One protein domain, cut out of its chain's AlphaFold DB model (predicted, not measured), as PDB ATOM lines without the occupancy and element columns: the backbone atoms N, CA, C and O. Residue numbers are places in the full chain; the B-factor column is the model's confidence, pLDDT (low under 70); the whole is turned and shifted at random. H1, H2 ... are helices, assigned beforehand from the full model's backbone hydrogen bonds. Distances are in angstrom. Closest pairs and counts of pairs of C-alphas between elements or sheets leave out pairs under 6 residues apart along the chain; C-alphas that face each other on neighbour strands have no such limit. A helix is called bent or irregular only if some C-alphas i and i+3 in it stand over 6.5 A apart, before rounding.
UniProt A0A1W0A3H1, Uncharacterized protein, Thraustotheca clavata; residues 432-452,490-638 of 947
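What this domain is: This is residues 432 to 452 and 490 to 638 of the 947 residues of an uncharacterized protein of Thraustotheca clavata (UniProt A0A1W0A3H1). Two layers of helices make the body: H3, H6 and H8 lie side by side in one layer, and H5 and H7 pack over them as the other, with H9 set steeply beside H7. H10 crosses H8 at one end of the stack, and H1 and H2 lie at the other end, H2 touching no helix. The printed part has 170 residues with ten named helices, H1 to H10 in chain order, and no named strand; the class is all helix. It is compact, with a radius of gyration of the C-alphas of 16.1 A and spans of 49 by 36 by 28 A.

Where its parts are: H1, residues 432 to 436, begins with C-alpha 432 at (137.622, 168.278, 179.988). H2 is residues 440 to 452. After the cut come H3, residues 497 to 513, 24.8 A long, H4, residues 517 to 522, and H5, residues 525 to 535. H6, residues 540 to 554, is 20.8 A long; H7, residues 564 to 584, is 28.6 A long and has a kink of 54 degrees near residue 574. H8, residues 590 to 605, is 22.4 A long. H9 is residues 609 to 620, and H10, residues 622 to 638, 25.9 A long, ends with C-alpha 638 at (130.351, 147.038, 144.975). H7 and H9 are irregular, with C-alphas 569 and 572 8.6 A apart and C-alphas 610 and 613 7.0 A apart; H10 is only just irregular, with C-alphas 622 and 625 6.6 A apart.

How they stand to each other: H7 is the hub, touching H4, H5, H8, H9 and H10. It touches H5 at a shallow tilt of 18 degrees, the same way, closest at the C-alphas of Val 526 and Ala 569, 5.7 A. With residues 579 to 583 alone it touches H8, closest at the C-alphas of Ile 579 and Leu 593, 5.6 A. H5 and H6 form a helical hairpin. H6 touches H3, closest at the C-alphas of Lys 508 and Ala 549, 4.4 A, and H8, closest at those of Thr 547 and Gln 592, 6.2 A; both tilts are shallow, 13 degrees, the same way. H10 touches H8 at a steep tilt of 66 degrees, and H9 only at the corner. H1 is close to H2 but not clearly touching. Every O i to N i+4 pair is within hydrogen-bond range in H1, H2, H3, H4, H6 and H8; the counts are 5 of 7 in H5, 12 of 17 in H7, 6 of 8 in H9 and 12 of 13 in H10.

The domain as a whole: The two farthest C-alphas, of Ser 452 and Arg 637, are 55.1 A apart. Residues 453 to 489 are not printed, and C-alphas 452 and 490 are 14.8 A apart across the cut. Of the links that are printed whole, none is long. Mean pLDDT of the printed part is 80.6; residues 440 to 452, 490 to 492, 557 to 562, 572 to 573 and 607 to 610 include the 28 residues under 70.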
ATOM      1  N   PRO A 432     136.840 167.275 180.713       84.56
ATOM      2  CA  PRO A 432     137.622 168.278 179.988       84.56
ATOM      3  C   PRO A 432     139.086 167.862 179.807       84.56
ATOM      4  O   PRO A 432     139.682 168.089 178.753       84.56
ATOM      5  N   THR A 433     139.655 167.184 180.806       81.38
ATOM      6  CA  THR A 433     141.012 166.641 180.733       81.38
ATOM      7  C   THR A 433     141.112 165.541 179.679       81.38
ATOM      8  O   THR A 433     141.975 165.618 178.809       81.38
ATOM      9  N   LEU A 434     140.200 164.562 179.692       85.88
ATOM     10  CA  LEU A 434     140.153 163.500 178.674       85.88
ATOM     11  C   LEU A 434     139.959 164.060 177.255       85.88
ATOM     12  O   LEU A 434     140.553 163.550 176.308       85.88
ATOM     13  N   CYS A 435     139.170 165.125 177.102       85.19
ATOM     14  CA  CYS A 435     138.983 165.816 175.825       85.19
ATOM     15  C   CYS A 435     140.272 166.503 175.360       85.19
ATOM     16  O   CYS A 435     140.686 166.322 174.215       85.19
ATOM     17  N   THR A 436     140.955 167.218 176.262       80.25
ATOM     18  CA  THR A 436     142.225 167.898 175.951       80.25
ATOM     19  C   THR A 436     143.304 166.898 175.517       80.25
ATOM     20  O   THR A 436     144.125 167.203 174.656       80.25
ATOM     21  N   LEU A 437     143.278 165.672 176.054       80.56
ATOM     22  CA  LEU A 437     144.190 164.596 175.657       80.56
ATOM     23  C   LEU A 437     144.016 164.145 174.197       80.56
ATOM     24  O   LEU A 437     144.932 163.535 173.659       80.56
ATOM     25  N   ILE A 438     142.896 164.421 173.524       83.62
ATOM     26  CA  ILE A 438     142.705 164.048 172.108       83.62
ATOM     27  C   ILE A 438     142.508 165.246 171.168       83.62
ATOM     28  O   ILE A 438     142.598 165.071 169.955       83.62
ATOM     29  N   ASN A 439     142.264 166.448 171.696       80.81
ATOM     30  CA  ASN A 439     141.993 167.649 170.909       80.81
ATOM     31  C   ASN A 439     143.245 168.539 170.774       80.81
ATOM     32  O   ASN A 439     143.685 169.184 171.727       80.81
ATOM     33  N   ILE A 440     143.797 168.605 169.556       68.81
ATOM     34  CA  ILE A 440     144.991 169.404 169.236       68.81
ATOM     35  C   ILE A 440     144.713 170.913 169.282       68.81
ATOM     36  O   ILE A 440     145.583 171.675 169.697       68.81
ATOM     37  N   ASP A 441     143.521 171.360 168.899       65.94
ATOM     38  CA  ASP A 441     143.193 172.787 168.868       65.94
ATOM     39  C   ASP A 441     142.984 173.347 170.274       65.94
ATOM     40  O   ASP A 441     143.526 174.403 170.600       65.94
ATOM     41  N   GLN A 442     142.293 172.608 171.147       66.56
ATOM     42  CA  GLN A 442     142.193 172.947 172.573       66.56
ATOM     43  C   GLN A 442     143.569 172.967 173.237       66.56
ATOM     44  O   GLN A 442     143.865 173.862 174.029       66.56
ATOM     45  N   TYR A 443     144.435 172.020 172.881       65.56
ATOM     46  CA  TYR A 443     145.815 172.024 173.343       65.56
ATOM     47  C   TYR A 443     146.583 173.271 172.888       65.56
ATOM     48  O   TYR A 443     147.192 173.953 173.712       65.56
ATOM     49  N   ASN A 444     146.520 173.608 171.600       63.88
ATOM     50  CA  ASN A 444     147.205 174.774 171.046       63.88
ATOM     51  C   ASN A 444     146.675 176.087 171.640       63.88
ATOM     52  O   ASN A 444     147.465 176.970 171.969       63.88
ATOM     53  N   GLN A 445     145.359 176.210 171.837       64.88
ATOM     54  CA  GLN A 445     144.742 177.355 172.517       64.88
ATOM     55  C   GLN A 445     145.216 177.471 173.964       64.88
ATOM     56  O   GLN A 445     145.504 178.572 174.432       64.88
ATOM     57  N   LYS A 446     145.346 176.343 174.663       63.59
ATOM     58  CA  LYS A 446     145.836 176.309 176.037       63.59
ATOM     59  C   LYS A 446     147.306 176.704 176.132       63.59
ATOM     60  O   LYS A 446     147.646 177.531 176.972       63.59
ATOM     61  N   ILE A 447     148.157 176.199 175.236       60.12
ATOM     62  CA  ILE A 447     149.548 176.660 175.120       60.12
ATOM     63  C   ILE A 447     149.588 178.160 174.839       60.12
ATOM     64  O   ILE A 447     150.334 178.873 175.499       60.12
ATOM     65  N   ALA A 448     148.794 178.654 173.887       54.81
ATOM     66  CA  ALA A 448     148.774 180.070 173.534       54.81
ATOM     67  C   ALA A 448     148.317 180.951 174.709       54.81
ATOM     68  O   ALA A 448     148.916 181.993 174.966       54.81
ATOM     69  N   PHE A 449     147.307 180.512 175.464       59.75
ATOM     70  CA  PHE A 449     146.856 181.172 176.688       59.75
ATOM     71  C   PHE A 449     147.960 181.212 177.751       59.75
ATOM     72  O   PHE A 449     148.248 182.278 178.294       59.75
ATOM     73  N   LEU A 450     148.637 180.092 178.004       56.44
ATOM     74  CA  LEU A 450     149.729 180.022 178.980       56.44
ATOM     75  C   LEU A 450     150.950 180.832 178.546       56.44
ATOM     76  O   LEU A 450     151.528 181.546 179.359       56.44
ATOM     77  N   ALA A 451     151.298 180.792 177.261       51.62
ATOM     78  CA  ALA A 451     152.335 181.634 176.683       51.62
ATOM     79  C   ALA A 451     151.983 183.124 176.823       51.62
ATOM     80  O   ALA A 451     152.861 183.927 177.122       51.62
ATOM     81  N   SER A 452     150.704 183.494 176.684       50.97
ATOM     82  CA  SER A 452     150.251 184.871 176.908       50.97
ATOM     83  C   SER A 452     150.319 185.283 178.381       50.97
ATOM     84  O   SER A 452     150.744 186.395 178.662       50.97
ATOM     85  N   ASP A 490     148.987 171.526 182.410       50.66
ATOM     86  CA  ASP A 490     149.915 170.803 181.512       50.66
ATOM     87  C   ASP A 490     149.273 169.540 180.906       50.66
ATOM     88  O   ASP A 490     149.541 168.415 181.326       50.66
ATOM     89  N   PHE A 491     148.401 169.705 179.907       57.31
ATOM     90  CA  PHE A 491     147.848 168.576 179.141       57.31
ATOM     91  C   PHE A 491     148.454 168.559 177.748       57.31
ATOM     92  O   PHE A 491     148.371 169.567 177.066       57.31
ATOM     93  N   VAL A 492     149.029 167.430 177.323       61.75
ATOM     94  CA  VAL A 492     149.585 167.223 175.973       61.75
ATOM     95  C   VAL A 492     148.705 166.217 175.218       61.75
ATOM     96  O   VAL A 492     148.313 165.216 175.825       61.75
ATOM     97  N   PRO A 493     148.416 166.416 173.916       71.44
ATOM     98  CA  PRO A 493     147.681 165.462 173.106       71.44
ATOM     99  C   PRO A 493     148.354 164.091 173.101       71.44
ATOM    100  O   PRO A 493     149.584 163.960 173.142       71.44
ATOM    101  N   LEU A 494     147.539 163.048 173.020       77.50
ATOM    102  CA  LEU A 494     147.992 161.673 172.950       77.50
ATOM    103  C   LEU A 494     148.661 161.419 171.600       77.50
ATOM    104  O   LEU A 494     148.033 161.430 170.540       77.50
ATOM    105  N   VAL A 495     149.961 161.140 171.643       72.19
ATOM    106  CA  VAL A 495     150.748 160.799 170.453       72.19
ATOM    107  C   VAL A 495     150.530 159.331 170.084       72.19
ATOM    108  O   VAL A 495     150.496 158.990 168.896       72.19
ATOM    109  N   SER A 496     150.337 158.467 171.087       80.75
ATOM    110  CA  SER A 496     150.135 157.027 170.911       80.75
ATOM    111  C   SER A 496     148.718 156.692 170.442       80.75
ATOM    112  O   SER A 496     147.748 156.856 171.181       80.75
ATOM    113  N   THR A 497     148.605 156.121 169.240       81.50
ATOM    114  CA  THR A 497     147.339 155.611 168.685       81.50
ATOM    115  C   THR A 497     146.671 154.574 169.598       81.50
ATOM    116  O   THR A 497     145.447 154.527 169.661       81.50
ATOM    117  N   PHE A 498     147.453 153.770 170.328       83.31
ATOM    118  CA  PHE A 498     146.922 152.790 171.281       83.31
ATOM    119  C   PHE A 498     146.219 153.461 172.467       83.31
ATOM    120  O   PHE A 498     145.130 153.044 172.844       83.31
ATOM    121  N   LEU A 499     146.803 154.526 173.029       85.69
ATOM    122  CA  LEU A 499     146.183 155.260 174.138       85.69
ATOM    123  C   LEU A 499     144.936 156.019 173.667       85.69
ATOM    124  O   LEU A 499     143.919 156.006 174.356       85.69
ATOM    125  N   VAL A 500     144.986 156.609 172.465       88.44
ATOM    126  CA  VAL A 500     143.813 157.253 171.847       88.44
ATOM    127  C   VAL A 500     142.667 156.252 171.690       88.44
ATOM    128  O   VAL A 500     141.530 156.589 172.006       88.44
ATOM    129  N   LEU A 501     142.948 155.016 171.261       90.12
ATOM    130  CA  LEU A 501     141.928 153.971 171.117       90.12
ATOM    131  C   LEU A 501     141.151 153.747 172.426       90.12
ATOM    132  O   LEU A 501     139.923 153.710 172.394       90.12
ATOM    133  N   ARG A 502     141.843 153.683 173.571       89.75
ATOM    134  CA  ARG A 502     141.204 153.491 174.886       89.75
ATOM    135  C   ARG A 502     140.323 154.674 175.289       89.75
ATOM    136  O   ARG A 502     139.224 154.483 175.803       89.75
ATOM    137  N   VAL A 503     140.761 155.901 174.996       92.81
ATOM    138  CA  VAL A 503     139.960 157.115 175.235       92.81
ATOM    139  C   VAL A 503     138.704 157.143 174.359       92.81
ATOM    140  O   VAL A 503     137.622 157.479 174.840       92.81
ATOM    141  N   VAL A 504     138.807 156.732 173.092       94.44
ATOM    142  CA  VAL A 504     137.652 156.647 172.183       94.44
ATOM    143  C   VAL A 504     136.640 155.596 172.651       94.44
ATOM    144  O   VAL A 504     135.434 155.850 172.603       94.44
ATOM    145  N   GLU A 505     137.096 154.443 173.146       93.19
ATOM    146  CA  GLU A 505     136.213 153.421 173.725       93.19
ATOM    147  C   GLU A 505     135.483 153.929 174.978       93.19
ATOM    148  O   GLU A 505     134.271 153.724 175.103       93.19
ATOM    149  N   ALA A 506     136.167 154.676 175.850       94.00
ATOM    150  CA  ALA A 506     135.536 155.324 176.998       94.00
ATOM    151  C   ALA A 506     134.458 156.330 176.566       94.00
ATOM    152  O   ALA A 506     133.335 156.296 177.080       94.00
ATOM    153  N   PHE A 507     134.752 157.180 175.573       95.25
ATOM    154  CA  PHE A 507     133.763 158.115 175.033       95.25
ATOM    155  C   PHE A 507     132.565 157.402 174.419       95.25
ATOM    156  O   PHE A 507     131.440 157.837 174.641       95.25
ATOM    157  N   LYS A 508     132.757 156.283 173.715       94.69
ATOM    158  CA  LYS A 508     131.643 155.470 173.204       94.69
ATOM    159  C   LYS A 508     130.707 155.019 174.333       94.69
ATOM    160  O   LYS A 508     129.492 155.159 174.192       94.69
ATOM    161  N   SER A 509     131.242 154.527 175.453       93.19
ATOM    162  CA  SER A 509     130.431 154.125 176.615       93.19
ATOM    163  C   SER A 509     129.733 155.314 177.287       93.19
ATOM    164  O   SER A 509     128.556 155.221 177.629       93.19
ATOM    165  N   MET A 510     130.410 156.460 177.418       92.81
ATOM    166  CA  MET A 510     129.798 157.689 177.945       92.81
ATOM    167  C   MET A 510     128.690 158.224 177.026       92.81
ATOM    168  O   MET A 510     127.649 158.674 177.504       92.81
ATOM    169  N   ILE A 511     128.888 158.126 175.708       92.75
ATOM    170  CA  ILE A 511     127.881 158.453 174.699       92.75
ATOM    171  C   ILE A 511     126.691 157.494 174.829       92.75
ATOM    172  O   ILE A 511     125.560 157.946 174.716       92.75
ATOM    173  N   ALA A 512     126.880 156.203 175.087       90.19
ATOM    174  CA  ALA A 512     125.752 155.280 175.242       90.19
ATOM    175  C   ALA A 512     124.840 155.636 176.437       90.19
ATOM    176  O   ALA A 512     123.633 155.446 176.354       90.19
ATOM    177  N   LEU A 513     125.406 156.180 177.520       89.62
ATOM    178  CA  LEU A 513     124.676 156.500 178.754       89.62
ATOM    179  C   LEU A 513     123.959 157.861 178.752       89.62
ATOM    180  O   LEU A 513     123.114 158.094 179.608       89.62
ATOM    181  N   GLU A 514     124.294 158.775 177.837       89.06
ATOM    182  CA  GLU A 514     123.641 160.094 177.672       89.06
ATOM    183  C   GLU A 514     123.749 161.072 178.871       89.06
ATOM    184  O   GLU A 514     123.200 162.175 178.841       89.06
ATOM    185  N   LEU A 515     124.495 160.720 179.926       90.00
ATOM    186  CA  LEU A 515     124.588 161.503 181.171       90.00
ATOM    187  C   LEU A 515     125.466 162.763 181.058       90.00
ATOM    188  O   LEU A 515     125.330 163.692 181.860       90.00
ATOM    189  N   TRP A 516     126.368 162.803 180.070       91.88
ATOM    190  CA  TRP A 516     127.384 163.854 179.912       91.88
ATOM    191  C   TRP A 516     127.272 164.625 178.592       91.88
ATOM    192  O   TRP A 516     128.209 165.322 178.216       91.88
ATOM    193  N   ASP A 517     126.142 164.531 177.886       90.25
ATOM    194  CA  ASP A 517     125.985 165.113 176.545       90.25
ATOM    195  C   ASP A 517     126.309 166.614 176.473       90.25
ATOM    196  O   ASP A 517     126.934 167.049 175.509       90.25
ATOM    197  N   SER A 518     125.925 167.404 177.483       89.50
ATOM    198  CA  SER A 518     126.256 168.836 177.530       89.50
ATOM    199  C   SER A 518     127.758 169.064 177.652       89.50
ATOM    200  O   SER A 518     128.325 169.807 176.861       89.50
ATOM    201  N   THR A 519     128.419 168.365 178.576       89.69
ATOM    202  CA  THR A 519     129.862 168.500 178.809       89.69
ATOM    203  C   THR A 519     130.667 167.987 177.612       89.69
ATOM    204  O   THR A 519     131.644 168.617 177.212       89.69
ATOM    205  N   LEU A 520     130.243 166.885 176.982       91.50
ATOM    206  CA  LEU A 520     130.843 166.374 175.743       91.50
ATOM    207  C   LEU A 520     130.684 167.371 174.580       91.50
ATOM    208  O   LEU A 520     131.596 167.523 173.768       91.50
ATOM    209  N   ALA A 521     129.538 168.053 174.491       90.06
ATOM    210  CA  ALA A 521     129.282 169.051 173.456       90.06
ATOM    211  C   ALA A 521     130.081 170.344 173.681       90.06
ATOM    212  O   ALA A 521     130.636 170.873 172.721       90.06
ATOM    213  N   GLU A 522     130.168 170.823 174.926       88.88
ATOM    214  CA  GLU A 522     130.962 171.996 175.332       88.88
ATOM    215  C   GLU A 522     132.453 171.818 175.028       88.88
ATOM    216  O   GLU A 522     133.112 172.768 174.620       88.88
ATOM    217  N   ASN A 523     132.968 170.595 175.176       85.44
ATOM    218  CA  ASN A 523     134.365 170.263 174.893       85.44
ATOM    219  C   ASN A 523     134.592 169.759 173.455       85.44
ATOM    220  O   ASN A 523     135.639 169.178 173.178       85.44
ATOM    221  N   GLU A 524     133.631 169.951 172.545       87.62
ATOM    222  CA  GLU A 524     133.756 169.638 171.113       87.62
ATOM    223  C   GLU A 524     134.247 168.204 170.818       87.62
ATOM    224  O   GLU A 524     135.019 167.955 169.885       87.62
ATOM    225  N   VAL A 525     133.786 167.223 171.603       90.12
ATOM    226  CA  VAL A 525     134.271 165.835 171.499       90.12
ATOM    227  C   VAL A 525     134.022 165.247 170.116       90.12
ATOM    228  O   VAL A 525     134.911 164.619 169.555       90.12
ATOM    229  N   VAL A 526     132.850 165.489 169.519       91.19
ATOM    230  CA  VAL A 526     132.546 164.967 168.175       91.19
ATOM    231  C   VAL A 526     133.498 165.537 167.122       91.19
ATOM    232  O   VAL A 526     133.964 164.795 166.263       91.19
ATOM    233  N   HIS A 527     133.835 166.825 167.211       88.44
ATOM    234  CA  HIS A 527     134.802 167.445 166.307       88.44
ATOM    235  C   HIS A 527     136.195 166.825 166.481       88.44
ATOM    236  O   HIS A 527     136.817 166.417 165.502       88.44
ATOM    237  N   SER A 528     136.623 166.646 167.732       87.69
ATOM    238  CA  SER A 528     137.897 166.001 168.081       87.69
ATOM    239  C   SER A 528     137.977 164.569 167.540       87.69
ATOM    240  O   SER A 528     138.989 164.175 166.968       87.69
ATOM    241  N   LEU A 529     136.892 163.795 167.666       91.75
ATOM    242  CA  LEU A 529     136.793 162.434 167.133       91.75
ATOM    243  C   LEU A 529     136.888 162.405 165.603       91.75
ATOM    244  O   LEU A 529     137.565 161.536 165.059       91.75
ATOM    245  N   LEU A 530     136.246 163.347 164.904       90.75
ATOM    246  CA  LEU A 530     136.332 163.452 163.444       90.75
ATOM    247  C   LEU A 530     137.747 163.833 162.984       90.75
ATOM    248  O   LEU A 530     138.262 163.236 162.041       90.75
ATOM    249  N   ALA A 531     138.422 164.743 163.689       88.44
ATOM    250  CA  ALA A 531     139.797 165.134 163.372       88.44
ATOM    251  C   ALA A 531     140.788 163.951 163.431       88.44
ATOM    252  O   ALA A 531     141.774 163.932 162.691       88.44
ATOM    253  N   LEU A 532     140.522 162.918 164.246       89.12
ATOM    254  CA  LEU A 532     141.396 161.740 164.355       89.12
ATOM    255  C   LEU A 532     141.569 160.974 163.035       89.12
ATOM    256  O   LEU A 532     142.631 160.374 162.845       89.12
ATOM    257  N   TYR A 533     140.588 161.012 162.124       88.19
ATOM    258  CA  TYR A 533     140.721 160.406 160.792       88.19
ATOM    259  C   TYR A 533     141.881 161.015 160.000       88.19
ATOM    260  O   TYR A 533     142.668 160.300 159.380       88.19
ATOM    261  N   GLU A 534     142.010 162.340 160.050       86.69
ATOM    262  CA  GLU A 534     143.046 163.078 159.325       86.69
ATOM    263  C   GLU A 534     144.380 163.081 160.078       86.69
ATOM    264  O   GLU A 534     145.439 162.996 159.459       86.69
ATOM    265  N   LEU A 535     144.344 163.114 161.414       84.81
ATOM    266  CA  LEU A 535     145.545 163.124 162.254       84.81
ATOM    267  C   LEU A 535     146.277 161.777 162.279       84.81
ATOM    268  O   LEU A 535     147.498 161.739 162.456       84.81
ATOM    269  N   LYS A 536     145.554 160.660 162.126       83.38
ATOM    270  CA  LYS A 536     146.108 159.297 162.168       83.38
ATOM    271  C   LYS A 536     145.647 158.462 160.961       83.38
ATOM    272  O   LYS A 536     145.111 157.370 161.144       83.38
ATOM    273  N   PRO A 537     145.958 158.870 159.717       80.75
ATOM    274  CA  PRO A 537     145.334 158.325 158.508       80.75
ATOM    275  C   PRO A 537     145.634 156.840 158.255       80.75
ATOM    276  O   PRO A 537     144.875 156.174 157.560       80.75
ATOM    277  N   ALA A 538     146.697 156.281 158.840       81.88
ATOM    278  CA  ALA A 538     147.032 154.858 158.732       81.88
ATOM    279  C   ALA A 538     146.387 153.967 159.823       81.88
ATOM    280  O   ALA A 538     146.558 152.748 159.808       81.88
ATOM    281  N   ALA A 539     145.652 154.537 160.785       83.19
ATOM    282  CA  ALA A 539     145.175 153.834 161.976       83.19
ATOM    283  C   ALA A 539     143.775 153.212 161.803       83.19
ATOM    284  O   ALA A 539     142.813 153.613 162.454       83.19
ATOM    285  N   GLY A 540     143.651 152.178 160.964       81.88
ATOM    286  CA  GLY A 540     142.354 151.548 160.649       81.88
ATOM    287  C   GLY A 540     141.536 151.060 161.861       81.88
ATOM    288  O   GLY A 540     140.315 151.207 161.872       81.88
ATOM    289  N   ILE A 541     142.191 150.526 162.900       84.88
ATOM    290  CA  ILE A 541     141.514 150.092 164.140       84.88
ATOM    291  C   ILE A 541     140.918 151.294 164.883       84.88
ATOM    292  O   ILE A 541     139.761 151.248 165.297       84.88
ATOM    293  N   LEU A 542     141.677 152.389 164.991       85.75
ATOM    294  CA  LEU A 542     141.203 153.627 165.608       85.75
ATOM    295  C   LEU A 542     140.014 154.205 164.832       85.75
ATOM    296  O   LEU A 542     139.011 154.568 165.435       85.75
ATOM    297  N   HIS A 543     140.081 154.215 163.500       88.19
ATOM    298  CA  HIS A 543     138.973 154.665 162.655       88.19
ATOM    299  C   HIS A 543     137.694 153.857 162.880       88.19
ATOM    300  O   HIS A 543     136.611 154.435 162.937       88.19
ATOM    301  N   ASN A 544     137.799 152.537 163.055       89.75
ATOM    302  CA  ASN A 544     136.645 151.704 163.401       89.75
ATOM    303  C   ASN A 544     136.059 152.083 164.766       89.75
ATOM    304  O   ASN A 544     134.844 152.218 164.877       89.75
ATOM    305  N   ALA A 545     136.900 152.311 165.779       89.81
ATOM    306  CA  ALA A 545     136.436 152.730 167.101       89.81
ATOM    307  C   ALA A 545     135.758 154.111 167.069       89.81
ATOM    308  O   ALA A 545     134.686 154.281 167.648       89.81
ATOM    309  N   VAL A 546     136.324 155.071 166.328       93.69
ATOM    310  CA  VAL A 546     135.724 156.398 166.103       93.69
ATOM    311  C   VAL A 546     134.387 156.270 165.370       93.69
ATOM    312  O   VAL A 546     133.393 156.866 165.786       93.69
ATOM    313  N   THR A 547     134.336 155.456 164.309       93.44
ATOM    314  CA  THR A 547     133.094 155.146 163.582       93.44
ATOM    315  C   THR A 547     132.042 154.612 164.535       93.44
ATOM    316  O   THR A 547     130.915 155.093 164.538       93.44
ATOM    317  N   ASP A 548     132.401 153.625 165.352       93.75
ATOM    318  CA  ASP A 548     131.476 152.991 166.279       93.75
ATOM    319  C   ASP A 548     130.999 153.969 167.360       93.75
ATOM    320  O   ASP A 548     129.822 153.934 167.697       93.75
ATOM    321  N   ALA A 549     131.849 154.877 167.852       94.38
ATOM    322  CA  ALA A 549     131.442 155.930 168.786       94.38
ATOM    323  C   ALA A 549     130.402 156.885 168.166       94.38
ATOM    324  O   ALA A 549     129.371 157.170 168.781       94.38
ATOM    325  N   ILE A 550     130.622 157.323 166.920       94.31
ATOM    326  CA  ILE A 550     129.668 158.171 166.184       94.31
ATOM    327  C   ILE A 550     128.384 157.392 165.870       94.31
ATOM    328  O   ILE A 550     127.282 157.918 166.016       94.31
ATOM    329  N   LEU A 551     128.488 156.118 165.490       93.12
ATOM    330  CA  LEU A 551     127.322 155.262 165.284       93.12
ATOM    331  C   LEU A 551     126.539 155.057 166.579       93.12
ATOM    332  O   LEU A 551     125.314 155.014 166.517       93.12
ATOM    333  N   THR A 552     127.197 154.941 167.733       92.06
ATOM    334  CA  THR A 552     126.520 154.880 169.032       92.06
ATOM    335  C   THR A 552     125.728 156.160 169.281       92.06
ATOM    336  O   THR A 552     124.569 156.050 169.660       92.06
ATOM    337  N   LEU A 553     126.279 157.342 168.976       91.81
ATOM    338  CA  LEU A 553     125.547 158.616 169.050       91.81
ATOM    339  C   LEU A 553     124.319 158.637 168.119       91.81
ATOM    340  O   LEU A 553     123.244 159.067 168.527       91.81
ATOM    341  N   LEU A 554     124.461 158.140 166.885       89.19
ATOM    342  CA  LEU A 554     123.378 158.111 165.894       89.19
ATOM    343  C   LEU A 554     122.294 157.058 166.193       89.19
ATOM    344  O   LEU A 554     121.154 157.223 165.768       89.19
ATOM    345  N   ASN A 555     122.626 155.965 166.886       85.38
ATOM    346  CA  ASN A 555     121.732 154.823 167.130       85.38
ATOM    347  C   ASN A 555     121.042 154.831 168.497       85.38
ATOM    348  O   ASN A 555     120.424 153.826 168.846       85.38
ATOM    349  N   ARG A 556     121.158 155.905 169.283       75.69
ATOM    350  CA  ARG A 556     120.608 155.947 170.646       75.69
ATOM    351  C   ARG A 556     119.101 155.636 170.643       75.69
ATOM    352  O   ARG A 556     118.336 156.420 170.079       75.69
ATOM    353  N   PRO A 557     118.657 154.523 171.263       57.84
ATOM    354  CA  PRO A 557     117.242 154.157 171.283       57.84
ATOM    355  C   PRO A 557     116.416 155.119 172.155       57.84
ATOM    356  O   PRO A 557     115.289 155.448 171.792       57.84
ATOM    357  N   ASN A 558     117.018 155.643 173.230       57.88
ATOM    358  CA  ASN A 558     116.385 156.522 174.224       57.88
ATOM    359  C   ASN A 558     116.786 158.005 174.074       57.88
ATOM    360  O   ASN A 558     116.549 158.807 174.977       57.88
ATOM    361  N   GLY A 559     117.423 158.373 172.956       54.97
ATOM    362  CA  GLY A 559     118.090 159.667 172.816       54.97
ATOM    363  C   GLY A 559     117.126 160.844 172.888       54.97
ATOM    364  O   GLY A 559     116.206 160.910 172.103       54.97
ATOM    365  N   LYS A 560     117.337 161.849 173.742       58.88
ATOM    366  CA  LYS A 560     116.455 163.044 173.763       58.88
ATOM    367  C   LYS A 560     116.243 163.623 172.350       58.88
ATOM    368  O   LYS A 560     117.218 163.941 171.676       58.88
ATOM    369  N   ALA A 561     114.991 163.859 171.935       54.91
ATOM    370  CA  ALA A 561     114.658 164.442 170.618       54.91
ATOM    371  C   ALA A 561     115.401 165.766 170.327       54.91
ATOM    372  O   ALA A 561     115.654 166.133 169.181       54.91
ATOM    373  N   ASN A 562     115.799 166.469 171.389       65.12
ATOM    374  CA  ASN A 562     116.701 167.606 171.347       65.12
ATOM    375  C   ASN A 562     118.033 167.281 172.053       65.12
ATOM    376  O   ASN A 562     118.272 167.698 173.189       65.12
ATOM    377  N   ASN A 563     118.895 166.517 171.381       80.06
ATOM    378  CA  ASN A 563     120.194 166.127 171.916       80.06
ATOM    379  C   ASN A 563     121.288 167.156 171.569       80.06
ATOM    380  O   ASN A 563     121.586 167.390 170.397       80.06
ATOM    381  N   ILE A 564     121.910 167.765 172.584       86.19
ATOM    382  CA  ILE A 564     122.936 168.809 172.403       86.19
ATOM    383  C   ILE A 564     124.238 168.281 171.779       86.19
ATOM    384  O   ILE A 564     124.849 168.979 170.971       86.19
ATOM    385  N   LEU A 565     124.625 167.040 172.087       88.81
ATOM    386  CA  LEU A 565     125.799 166.391 171.503       88.81
ATOM    387  C   LEU A 565     125.549 166.000 170.044       88.81
ATOM    388  O   LEU A 565     126.416 166.157 169.189       88.81
ATOM    389  N   LEU A 566     124.330 165.562 169.726       87.44
ATOM    390  CA  LEU A 566     123.933 165.335 168.339       87.44
ATOM    391  C   LEU A 566     123.955 166.648 167.546       87.44
ATOM    392  O   LEU A 566     124.479 166.682 166.441       87.44
ATOM    393  N   ARG A 567     123.469 167.759 168.118       84.69
ATOM    394  CA  ARG A 567     123.560 169.084 167.475       84.69
ATOM    395  C   ARG A 567     124.996 169.506 167.202       84.69
ATOM    396  O   ARG A 567     125.243 170.078 166.145       84.69
ATOM    397  N   SER A 568     125.927 169.251 168.123       86.69
ATOM    398  CA  SER A 568     127.331 169.619 167.910       86.69
ATOM    399  C   SER A 568     127.961 168.831 166.758       86.69
ATOM    400  O   SER A 568     128.751 169.407 166.015       86.69
ATOM    401  N   ALA A 569     127.534 167.582 166.520       85.88
ATOM    402  CA  ALA A 569     127.960 166.788 165.363       85.88
ATOM    403  C   ALA A 569     127.597 167.439 164.013       85.88
ATOM    404  O   ALA A 569     128.369 167.365 163.059       85.88
ATOM    405  N   PHE A 570     126.437 168.098 163.935       84.06
ATOM    406  CA  PHE A 570     125.938 168.747 162.715       84.06
ATOM    407  C   PHE A 570     126.125 170.273 162.705       84.06
ATOM    408  O   PHE A 570     125.726 170.943 161.752       84.06
ATOM    409  N   ARG A 571     126.722 170.859 163.750       77.31
ATOM    410  CA  ARG A 571     126.987 172.301 163.807       77.31
ATOM    411  C   ARG A 571     127.996 172.659 162.712       77.31
ATOM    412  O   ARG A 571     129.054 172.049 162.642       77.31
ATOM    413  N   GLY A 572     127.651 173.627 161.859       66.44
ATOM    414  CA  GLY A 572     128.494 174.027 160.723       66.44
ATOM    415  C   GLY A 572     128.654 172.950 159.642       66.44
ATOM    416  O   GLY A 572     129.640 172.981 158.918       66.44
ATOM    417  N   ASP A 573     127.731 171.985 159.564       64.50
ATOM    418  CA  ASP A 573     127.799 170.807 158.687       64.50
ATOM    419  C   ASP A 573     129.045 169.922 158.908       64.50
ATOM    420  O   ASP A 573     129.398 169.129 158.038       64.50
ATOM    421  N   ASN A 574     129.694 169.996 160.078       75.25
ATOM    422  CA  ASN A 574     130.967 169.319 160.370       75.25
ATOM    423  C   ASN A 574     130.975 167.815 160.033       75.25
ATOM    424  O   ASN A 574     131.875 167.348 159.343       75.25
ATOM    425  N   LEU A 575     129.974 167.043 160.471       87.00
ATOM    426  CA  LEU A 575     129.915 165.607 160.162       87.00
ATOM    427  C   LEU A 575     129.669 165.331 158.669       87.00
ATOM    428  O   LEU A 575     130.304 164.449 158.092       87.00
ATOM    429  N   LEU A 576     128.753 166.074 158.040       88.94
ATOM    430  CA  LEU A 576     128.371 165.861 156.639       88.94
ATOM    431  C   LEU A 576     129.511 166.244 155.692       88.94
ATOM    432  O   LEU A 576     129.875 165.467 154.810       88.94
ATOM    433  N   THR A 577     130.124 167.404 155.926       85.12
ATOM    434  CA  THR A 577     131.281 167.898 155.168       85.12
ATOM    435  C   THR A 577     132.494 166.994 155.340       85.12
ATOM    436  O   THR A 577     133.167 166.708 154.352       85.12
ATOM    437  N   HIS A 578     132.744 166.471 156.545       86.75
ATOM    438  CA  HIS A 578     133.840 165.531 156.778       86.75
ATOM    439  C   HIS A 578     133.637 164.212 156.016       86.75
ATOM    440  O   HIS A 578     134.575 163.702 155.403       86.75
ATOM    441  N   ILE A 579     132.408 163.682 155.975       88.50
ATOM    442  CA  ILE A 579     132.084 162.495 155.167       88.50
ATOM    443  C   ILE A 579     132.260 162.798 153.670       88.50
ATOM    444  O   ILE A 579     132.918 162.029 152.972       88.50
ATOM    445  N   GLN A 580     131.724 163.919 153.179       88.12
ATOM    446  CA  GLN A 580     131.840 164.326 151.772       88.12
ATOM    447  C   GLN A 580     133.300 164.501 151.341       88.12
ATOM    448  O   GLN A 580     133.728 163.948 150.328       88.12
ATOM    449  N   HIS A 581     134.088 165.238 152.122       85.94
ATOM    450  CA  HIS A 581     135.499 165.482 151.834       85.94
ATOM    451  C   HIS A 581     136.320 164.195 151.926       85.94
ATOM    452  O   HIS A 581     137.062 163.873 150.994       85.94
ATOM    453  N   GLY A 582     136.124 163.408 152.984       83.19
ATOM    454  CA  GLY A 582     136.871 162.176 153.212       83.19
ATOM    455  C   GLY A 582     136.597 161.074 152.185       83.19
ATOM    456  O   GLY A 582     137.479 160.246 151.959       83.19
ATOM    457  N   LEU A 583     135.424 161.081 151.543       85.19
ATOM    458  CA  LEU A 583     135.052 160.163 150.457       85.19
ATOM    459  C   LEU A 583     135.360 160.719 149.058       85.19
ATOM    460  O   LEU A 583     135.514 159.948 148.117       85.19
ATOM    461  N   SER A 584     135.525 162.038 148.909       82.19
ATOM    462  CA  SER A 584     135.969 162.652 147.645       82.19
ATOM    463  C   SER A 584     137.429 162.334 147.289       82.19
ATOM    464  O   SER A 584     137.868 162.578 146.163       82.19
ATOM    465  N   ARG A 585     138.199 161.804 148.247       80.69
ATOM    466  CA  ARG A 585     139.623 161.486 148.105       80.69
ATOM    467  C   ARG A 585     139.887 160.015 148.434       80.69
ATOM    468  O   ARG A 585     139.260 159.465 149.341       80.69
ATOM    469  N   PRO A 586     140.843 159.366 147.749       74.81
ATOM    470  CA  PRO A 586     141.267 158.020 148.102       74.81
ATOM    471  C   PRO A 586     142.037 158.048 149.431       74.81
ATOM    472  O   PRO A 586     143.221 158.374 149.468       74.81
ATOM    473  N   ASN A 587     141.356 157.687 150.518       80.94
ATOM    474  CA  ASN A 587     141.903 157.657 151.876       80.94
ATOM    475  C   ASN A 587     141.773 156.249 152.483       80.94
ATOM    476  O   ASN A 587     140.848 155.502 152.160       80.94
ATOM    477  N   ALA A 588     142.658 155.882 153.416       78.69
ATOM    478  CA  ALA A 588     142.667 154.541 154.025       78.69
ATOM    479  C   ALA A 588     141.431 154.232 154.900       78.69
ATOM    480  O   ALA A 588     141.191 153.076 155.245       78.69
ATOM    481  N   TYR A 589     140.637 155.250 155.237       81.50
ATOM    482  CA  TYR A 589     139.419 155.161 156.051       81.50
ATOM    483  C   TYR A 589     138.119 155.378 155.260       81.50
ATOM    484  O   TYR A 589     137.055 155.634 155.829       81.50
ATOM    485  N   HIS A 590     138.184 155.264 153.931       84.38
ATOM    486  CA  HIS A 590     137.029 155.432 153.048       84.38
ATOM    487  C   HIS A 590     135.857 154.509 153.432       84.38
ATOM    488  O   HIS A 590     134.700 154.926 153.416       84.38
ATOM    489  N   GLY A 591     136.128 153.255 153.816       82.56
ATOM    490  CA  GLY A 591     135.082 152.298 154.202       82.56
ATOM    491  C   GLY A 591     134.325 152.704 155.473       82.56
ATOM    492  O   GLY A 591     133.106 152.553 155.549       82.56
ATOM    493  N   GLN A 592     135.031 153.275 156.445       86.69
ATOM    494  CA  GLN A 592     134.485 153.757 157.713       86.69
ATOM    495  C   GLN A 592     133.548 154.950 157.504       86.69
ATOM    496  O   GLN A 592     132.403 154.924 157.958       86.69
ATOM    497  N   LEU A 593     133.984 155.948 156.731       87.38
ATOM    498  CA  LEU A 593     133.140 157.095 156.380       87.38
ATOM    499  C   LEU A 593     131.952 156.690 155.504       87.38
ATOM    500  O   LEU A 593     130.849 157.195 155.701       87.38
ATOM    501  N   SER A 594     132.142 155.717 154.606       85.81
ATOM    502  CA  SER A 594     131.046 155.146 153.812       85.81
ATOM    503  C   SER A 594     129.981 154.520 154.716       85.81
ATOM    504  O   SER A 594     128.791 154.732 154.501       85.81
ATOM    505  N   ARG A 595     130.384 153.798 155.773       86.62
ATOM    506  CA  ARG A 595     129.463 153.211 156.764       86.62
ATOM    507  C   ARG A 595     128.677 154.285 157.525       86.62
ATOM    508  O   ARG A 595     127.484 154.090 157.752       86.62
ATOM    509  N   LEU A 596     129.307 155.408 157.886       88.38
ATOM    510  CA  LEU A 596     128.610 156.552 158.493       88.38
ATOM    511  C   LEU A 596     127.609 157.182 157.522       88.38
ATOM    512  O   LEU A 596     126.451 157.365 157.891       88.38
ATOM    513  N   GLY A 597     128.022 157.443 156.277       85.94
ATOM    514  CA  GLY A 597     127.149 157.979 155.231       85.94
ATOM    515  C   GLY A 597     125.928 157.088 154.996       85.94
ATOM    516  O   GLY A 597     124.795 157.552 155.116       85.94
ATOM    517  N   MET A 598     126.141 155.786 154.774       84.12
ATOM    518  CA  MET A 598     125.059 154.806 154.612       84.12
ATOM    519  C   MET A 598     124.130 154.762 155.826       84.12
ATOM    520  O   MET A 598     122.916 154.627 155.669       84.12
ATOM    521  N   LYS A 599     124.665 154.899 157.045       86.81
ATOM    522  CA  LYS A 599     123.824 154.927 158.242       86.81
ATOM    523  C   LYS A 599     122.974 156.194 158.324       86.81
ATOM    524  O   LYS A 599     121.799 156.104 158.664       86.81
ATOM    525  N   ILE A 600     123.544 157.353 158.007       86.69
ATOM    526  CA  ILE A 600     122.798 158.617 157.945       86.69
ATOM    527  C   ILE A 600     121.701 158.526 156.880       86.69
ATOM    528  O   ILE A 600     120.581 158.953 157.141       86.69
ATOM    529  N   HIS A 601     121.982 157.910 155.727       82.31
ATOM    530  CA  HIS A 601     120.970 157.637 154.706       82.31
ATOM    531  C   HIS A 601     119.823 156.780 155.258       82.31
ATOM    532  O   HIS A 601     118.676 157.204 155.194       82.31
ATOM    533  N   GLN A 602     120.130 155.640 155.892       78.44
ATOM    534  CA  GLN A 602     119.121 154.777 156.527       78.44
ATOM    535  C   GLN A 602     118.256 155.537 157.542       78.44
ATOM    536  O   GLN A 602     117.042 155.353 157.574       78.44
ATOM    537  N   ILE A 603     118.881 156.397 158.353       76.88
ATOM    538  CA  ILE A 603     118.177 157.261 159.305       76.88
ATOM    539  C   ILE A 603     117.266 158.252 158.572       76.88
ATOM    540  O   ILE A 603     116.128 158.438 158.975       76.88
ATOM    541  N   CYS A 604     117.729 158.881 157.493       73.69
ATOM    542  CA  CYS A 604     116.919 159.837 156.737       73.69
ATOM    543  C   CYS A 604     115.732 159.173 156.023       73.69
ATOM    544  O   CYS A 604     114.691 159.815 155.886       73.69
ATOM    545  N   SER A 605     115.875 157.915 155.593       70.00
ATOM    546  CA  SER A 605     114.812 157.138 154.943       70.00
ATOM    547  C   SER A 605     113.723 156.672 155.915       70.00
ATOM    548  O   SER A 605     112.568 156.553 155.518       70.00
ATOM    549  N   ALA A 606     114.074 156.398 157.175       70.94
ATOM    550  CA  ALA A 606     113.137 155.946 158.204       70.94
ATOM    551  C   ALA A 606     113.574 156.430 159.606       70.94
ATOM    552  O   ALA A 606     114.066 155.624 160.403       70.94
ATOM    553  N   PRO A 607     113.442 157.735 159.916       68.06
ATOM    554  CA  PRO A 607     113.913 158.283 161.183       68.06
ATOM    555  C   PRO A 607     113.009 157.847 162.337       68.06
ATOM    556  O   PRO A 607     111.783 157.896 162.238       68.06
ATOM    557  N   THR A 608     113.604 157.486 163.472       69.69
ATOM    558  CA  THR A 608     112.882 157.492 164.753       69.69
ATOM    559  C   THR A 608     112.718 158.933 165.255       69.69
ATOM    560  O   THR A 608     113.441 159.831 164.818       69.69
ATOM    561  N   LEU A 609     111.818 159.175 166.220       63.53
ATOM    562  CA  LEU A 609     111.606 160.511 166.811       63.53
ATOM    563  C   LEU A 609     112.922 161.176 167.261       63.53
ATOM    564  O   LEU A 609     113.153 162.361 167.036       63.53
ATOM    565  N   HIS A 610     113.806 160.387 167.866       62.44
ATOM    566  CA  HIS A 610     115.097 160.814 168.404       62.44
ATOM    567  C   HIS A 610     116.148 161.107 167.320       62.44
ATOM    568  O   HIS A 610     117.117 161.830 167.554       62.44
ATOM    569  N   GLN A 611     115.937 160.578 166.116       73.25
ATOM    570  CA  GLN A 611     116.809 160.748 164.957       73.25
ATOM    571  C   GLN A 611     116.287 161.786 163.956       73.25
ATOM    572  O   GLN A 611     116.996 162.140 163.017       73.25
ATOM    573  N   GLU A 612     115.086 162.326 164.163       76.12
ATOM    574  CA  GLU A 612     114.479 163.318 163.271       76.12
ATOM    575  C   GLU A 612     115.359 164.568 163.101       76.12
ATOM    576  O   GLU A 612     115.459 165.142 162.017       76.12
ATOM    577  N   LEU A 613     116.103 164.935 164.147       74.88
ATOM    578  CA  LEU A 613     117.084 166.012 164.087       74.88
ATOM    579  C   LEU A 613     118.176 165.755 163.027       74.88
ATOM    580  O   LEU A 613     118.577 166.685 162.330       74.88
ATOM    581  N   VAL A 614     118.627 164.504 162.863       79.69
ATOM    582  CA  VAL A 614     119.603 164.112 161.827       79.69
ATOM    583  C   VAL A 614     119.035 164.390 160.440       79.69
ATOM    584  O   VAL A 614     119.712 165.009 159.617       79.69
ATOM    585  N   ARG A 615     117.779 163.993 160.194       81.75
ATOM    586  CA  ARG A 615     117.096 164.233 158.915       81.75
ATOM    587  C   ARG A 615     116.994 165.727 158.613       81.75
ATOM    588  O   ARG A 615     117.324 166.143 157.504       81.75
ATOM    589  N   GLN A 616     116.618 166.538 159.601       78.12
ATOM    590  CA  GLN A 616     116.521 167.995 159.451       78.12
ATOM    591  C   GLN A 616     117.859 168.643 159.073       78.12
ATOM    592  O   GLN A 616     117.885 169.534 158.224       78.12
ATOM    593  N   TYR A 617     118.974 168.213 159.671       80.00
ATOM    594  CA  TYR A 617     120.301 168.713 159.291       80.00
ATOM    595  C   TYR A 617     120.705 168.260 157.884       80.00
ATOM    596  O   TYR A 617     121.181 169.073 157.095       80.00
ATOM    597  N   CYS A 618     120.439 167.001 157.528       81.81
ATOM    598  CA  CYS A 618     120.726 166.480 156.190       81.81
ATOM    599  C   CYS A 618     119.937 167.206 155.089       81.81
ATOM    600  O   CYS A 618     120.477 167.440 154.013       81.81
ATOM    601  N   GLN A 619     118.689 167.605 155.357       80.25
ATOM    602  CA  GLN A 619     117.862 168.377 154.418       80.25
ATOM    603  C   GLN A 619     118.341 169.823 154.236       80.25
ATOM    604  O   GLN A 619     118.140 170.403 153.170       80.25
ATOM    605  N   LYS A 620     118.976 170.416 155.255       79.44
ATOM    606  CA  LYS A 620     119.551 171.769 155.167       79.44
ATOM    607  C   LYS A 620     120.825 171.810 154.322       79.44
ATOM    608  O   LYS A 620     121.110 172.840 153.715       79.44
ATOM    609  N   CYS A 621     121.571 170.709 154.263       79.81
ATOM    610  CA  CYS A 621     122.798 170.611 153.485       79.81
ATOM    611  C   CYS A 621     122.482 170.258 152.018       79.81
ATOM    612  O   CYS A 621     122.255 169.102 151.662       79.81
ATOM    613  N   THR A 622     122.470 171.260 151.137       76.75
ATOM    614  CA  THR A 622     122.047 171.104 149.731       76.75
ATOM    615  C   THR A 622     122.935 170.159 148.915       76.75
ATOM    616  O   THR A 622     122.444 169.487 148.009       76.75
ATOM    617  N   SER A 623     124.225 170.056 149.247       81.44
ATOM    618  CA  SER A 623     125.171 169.141 148.590       81.44
ATOM    619  C   SER A 623     125.020 167.683 149.043       81.44
ATOM    620  O   SER A 623     125.494 166.773 148.361       81.44
ATOM    621  N   TRP A 624     124.371 167.436 150.187       84.25
ATOM    622  CA  TRP A 624     124.320 166.116 150.815       84.25
ATOM    623  C   TRP A 624     123.474 165.112 150.033       84.25
ATOM    624  O   TRP A 624     123.899 163.974 149.848       84.25
ATOM    625  N   VAL A 625     122.312 165.531 149.525       78.94
ATOM    626  CA  VAL A 625     121.360 164.640 148.834       78.94
ATOM    627  C   VAL A 625     121.959 164.045 147.556       78.94
ATOM    628  O   VAL A 625     121.843 162.845 147.320       78.94
ATOM    629  N   GLY A 626     122.638 164.858 146.741       77.25
ATOM    630  CA  GLY A 626     123.300 164.370 145.527       77.25
ATOM    631  C   GLY A 626     124.453 163.420 145.848       77.25
ATOM    632  O   GLY A 626     124.537 162.329 145.287       77.25
ATOM    633  N   PHE A 627     125.283 163.809 146.816       85.44
ATOM    634  CA  PHE A 627     126.428 163.022 147.259       85.44
ATOM    635  C   PHE A 627     126.023 161.648 147.822       85.44
ATOM    636  O   PHE A 627     126.612 160.627 147.469       85.44
ATOM    637  N   ILE A 628     125.005 161.597 148.688       81.44
ATOM    638  CA  ILE A 628     124.623 160.349 149.352       81.44
ATOM    639  C   ILE A 628     123.992 159.348 148.381       81.44
ATOM    640  O   ILE A 628     124.243 158.151 148.498       81.44
ATOM    641  N   ASN A 629     123.245 159.822 147.381       78.00
ATOM    642  CA  ASN A 629     122.675 158.964 146.342       78.00
ATOM    643  C   ASN A 629     123.768 158.309 145.483       78.00
ATOM    644  O   ASN A 629     123.667 157.127 145.151       78.00
ATOM    645  N   GLU A 630     124.837 159.045 145.170       81.56
ATOM    646  CA  GLU A 630     126.005 158.500 144.472       81.56
ATOM    647  C   GLU A 630     126.730 157.444 145.322       81.56
ATOM    648  O   GLU A 630     127.023 156.351 144.831       81.56
ATOM    649  N   LEU A 631     126.934 157.723 146.614       79.88
ATOM    650  CA  LEU A 631     127.542 156.779 147.554       79.88
ATOM    651  C   LEU A 631     126.725 155.483 147.688       79.88
ATOM    652  O   LEU A 631     127.294 154.391 147.652       79.88
ATOM    653  N   VAL A 632     125.400 155.587 147.825       76.50
ATOM    654  CA  VAL A 632     124.483 154.437 147.917       76.50
ATOM    655  C   VAL A 632     124.544 153.605 146.636       76.50
ATOM    656  O   VAL A 632     124.698 152.383 146.699       76.50
ATOM    657  N   ALA A 633     124.507 154.255 145.469       74.88
ATOM    658  CA  ALA A 633     124.633 153.578 144.182       74.88
ATOM    659  C   ALA A 633     125.984 152.854 144.043       74.88
ATOM    660  O   ALA A 633     126.034 151.717 143.573       74.88
ATOM    661  N   GLN A 634     127.081 153.476 144.482       76.62
ATOM    662  CA  GLN A 634     128.404 152.852 144.494       76.62
ATOM    663  C   GLN A 634     128.469 151.667 145.470       76.62
ATOM    664  O   GLN A 634     129.056 150.637 145.139       76.62
ATOM    665  N   HIS A 635     127.841 151.775 146.644       74.25
ATOM    666  CA  HIS A 635     127.790 150.700 147.633       74.25
ATOM    667  C   HIS A 635     127.077 149.453 147.091       74.25
ATOM    668  O   HIS A 635     127.628 148.356 147.187       74.25
ATOM    669  N   TYR A 636     125.899 149.615 146.480       72.25
ATOM    670  CA  TYR A 636     125.167 148.497 145.873       72.25
ATOM    671  C   TYR A 636     125.930 147.879 144.694       72.25
ATOM    672  O   TYR A 636     126.064 146.658 144.643       72.25
ATOM    673  N   ARG A 637     126.553 148.694 143.827       72.75
ATOM    674  CA  ARG A 637     127.433 148.191 142.750       72.75
ATOM    675  C   ARG A 637     128.583 147.336 143.291       72.75
ATOM    676  O   ARG A 637     128.837 146.253 142.774       72.75
ATOM    677  N   LEU A 638     129.256 147.787 144.350       71.12
ATOM    678  CA  LEU A 638     130.351 147.038 144.975       71.12
ATOM    679  C   LEU A 638     129.869 145.752 145.662       71.12
ATOM    680  O   LEU A 638     130.586 144.751 145.632       71.12
TER     681      LEU A 638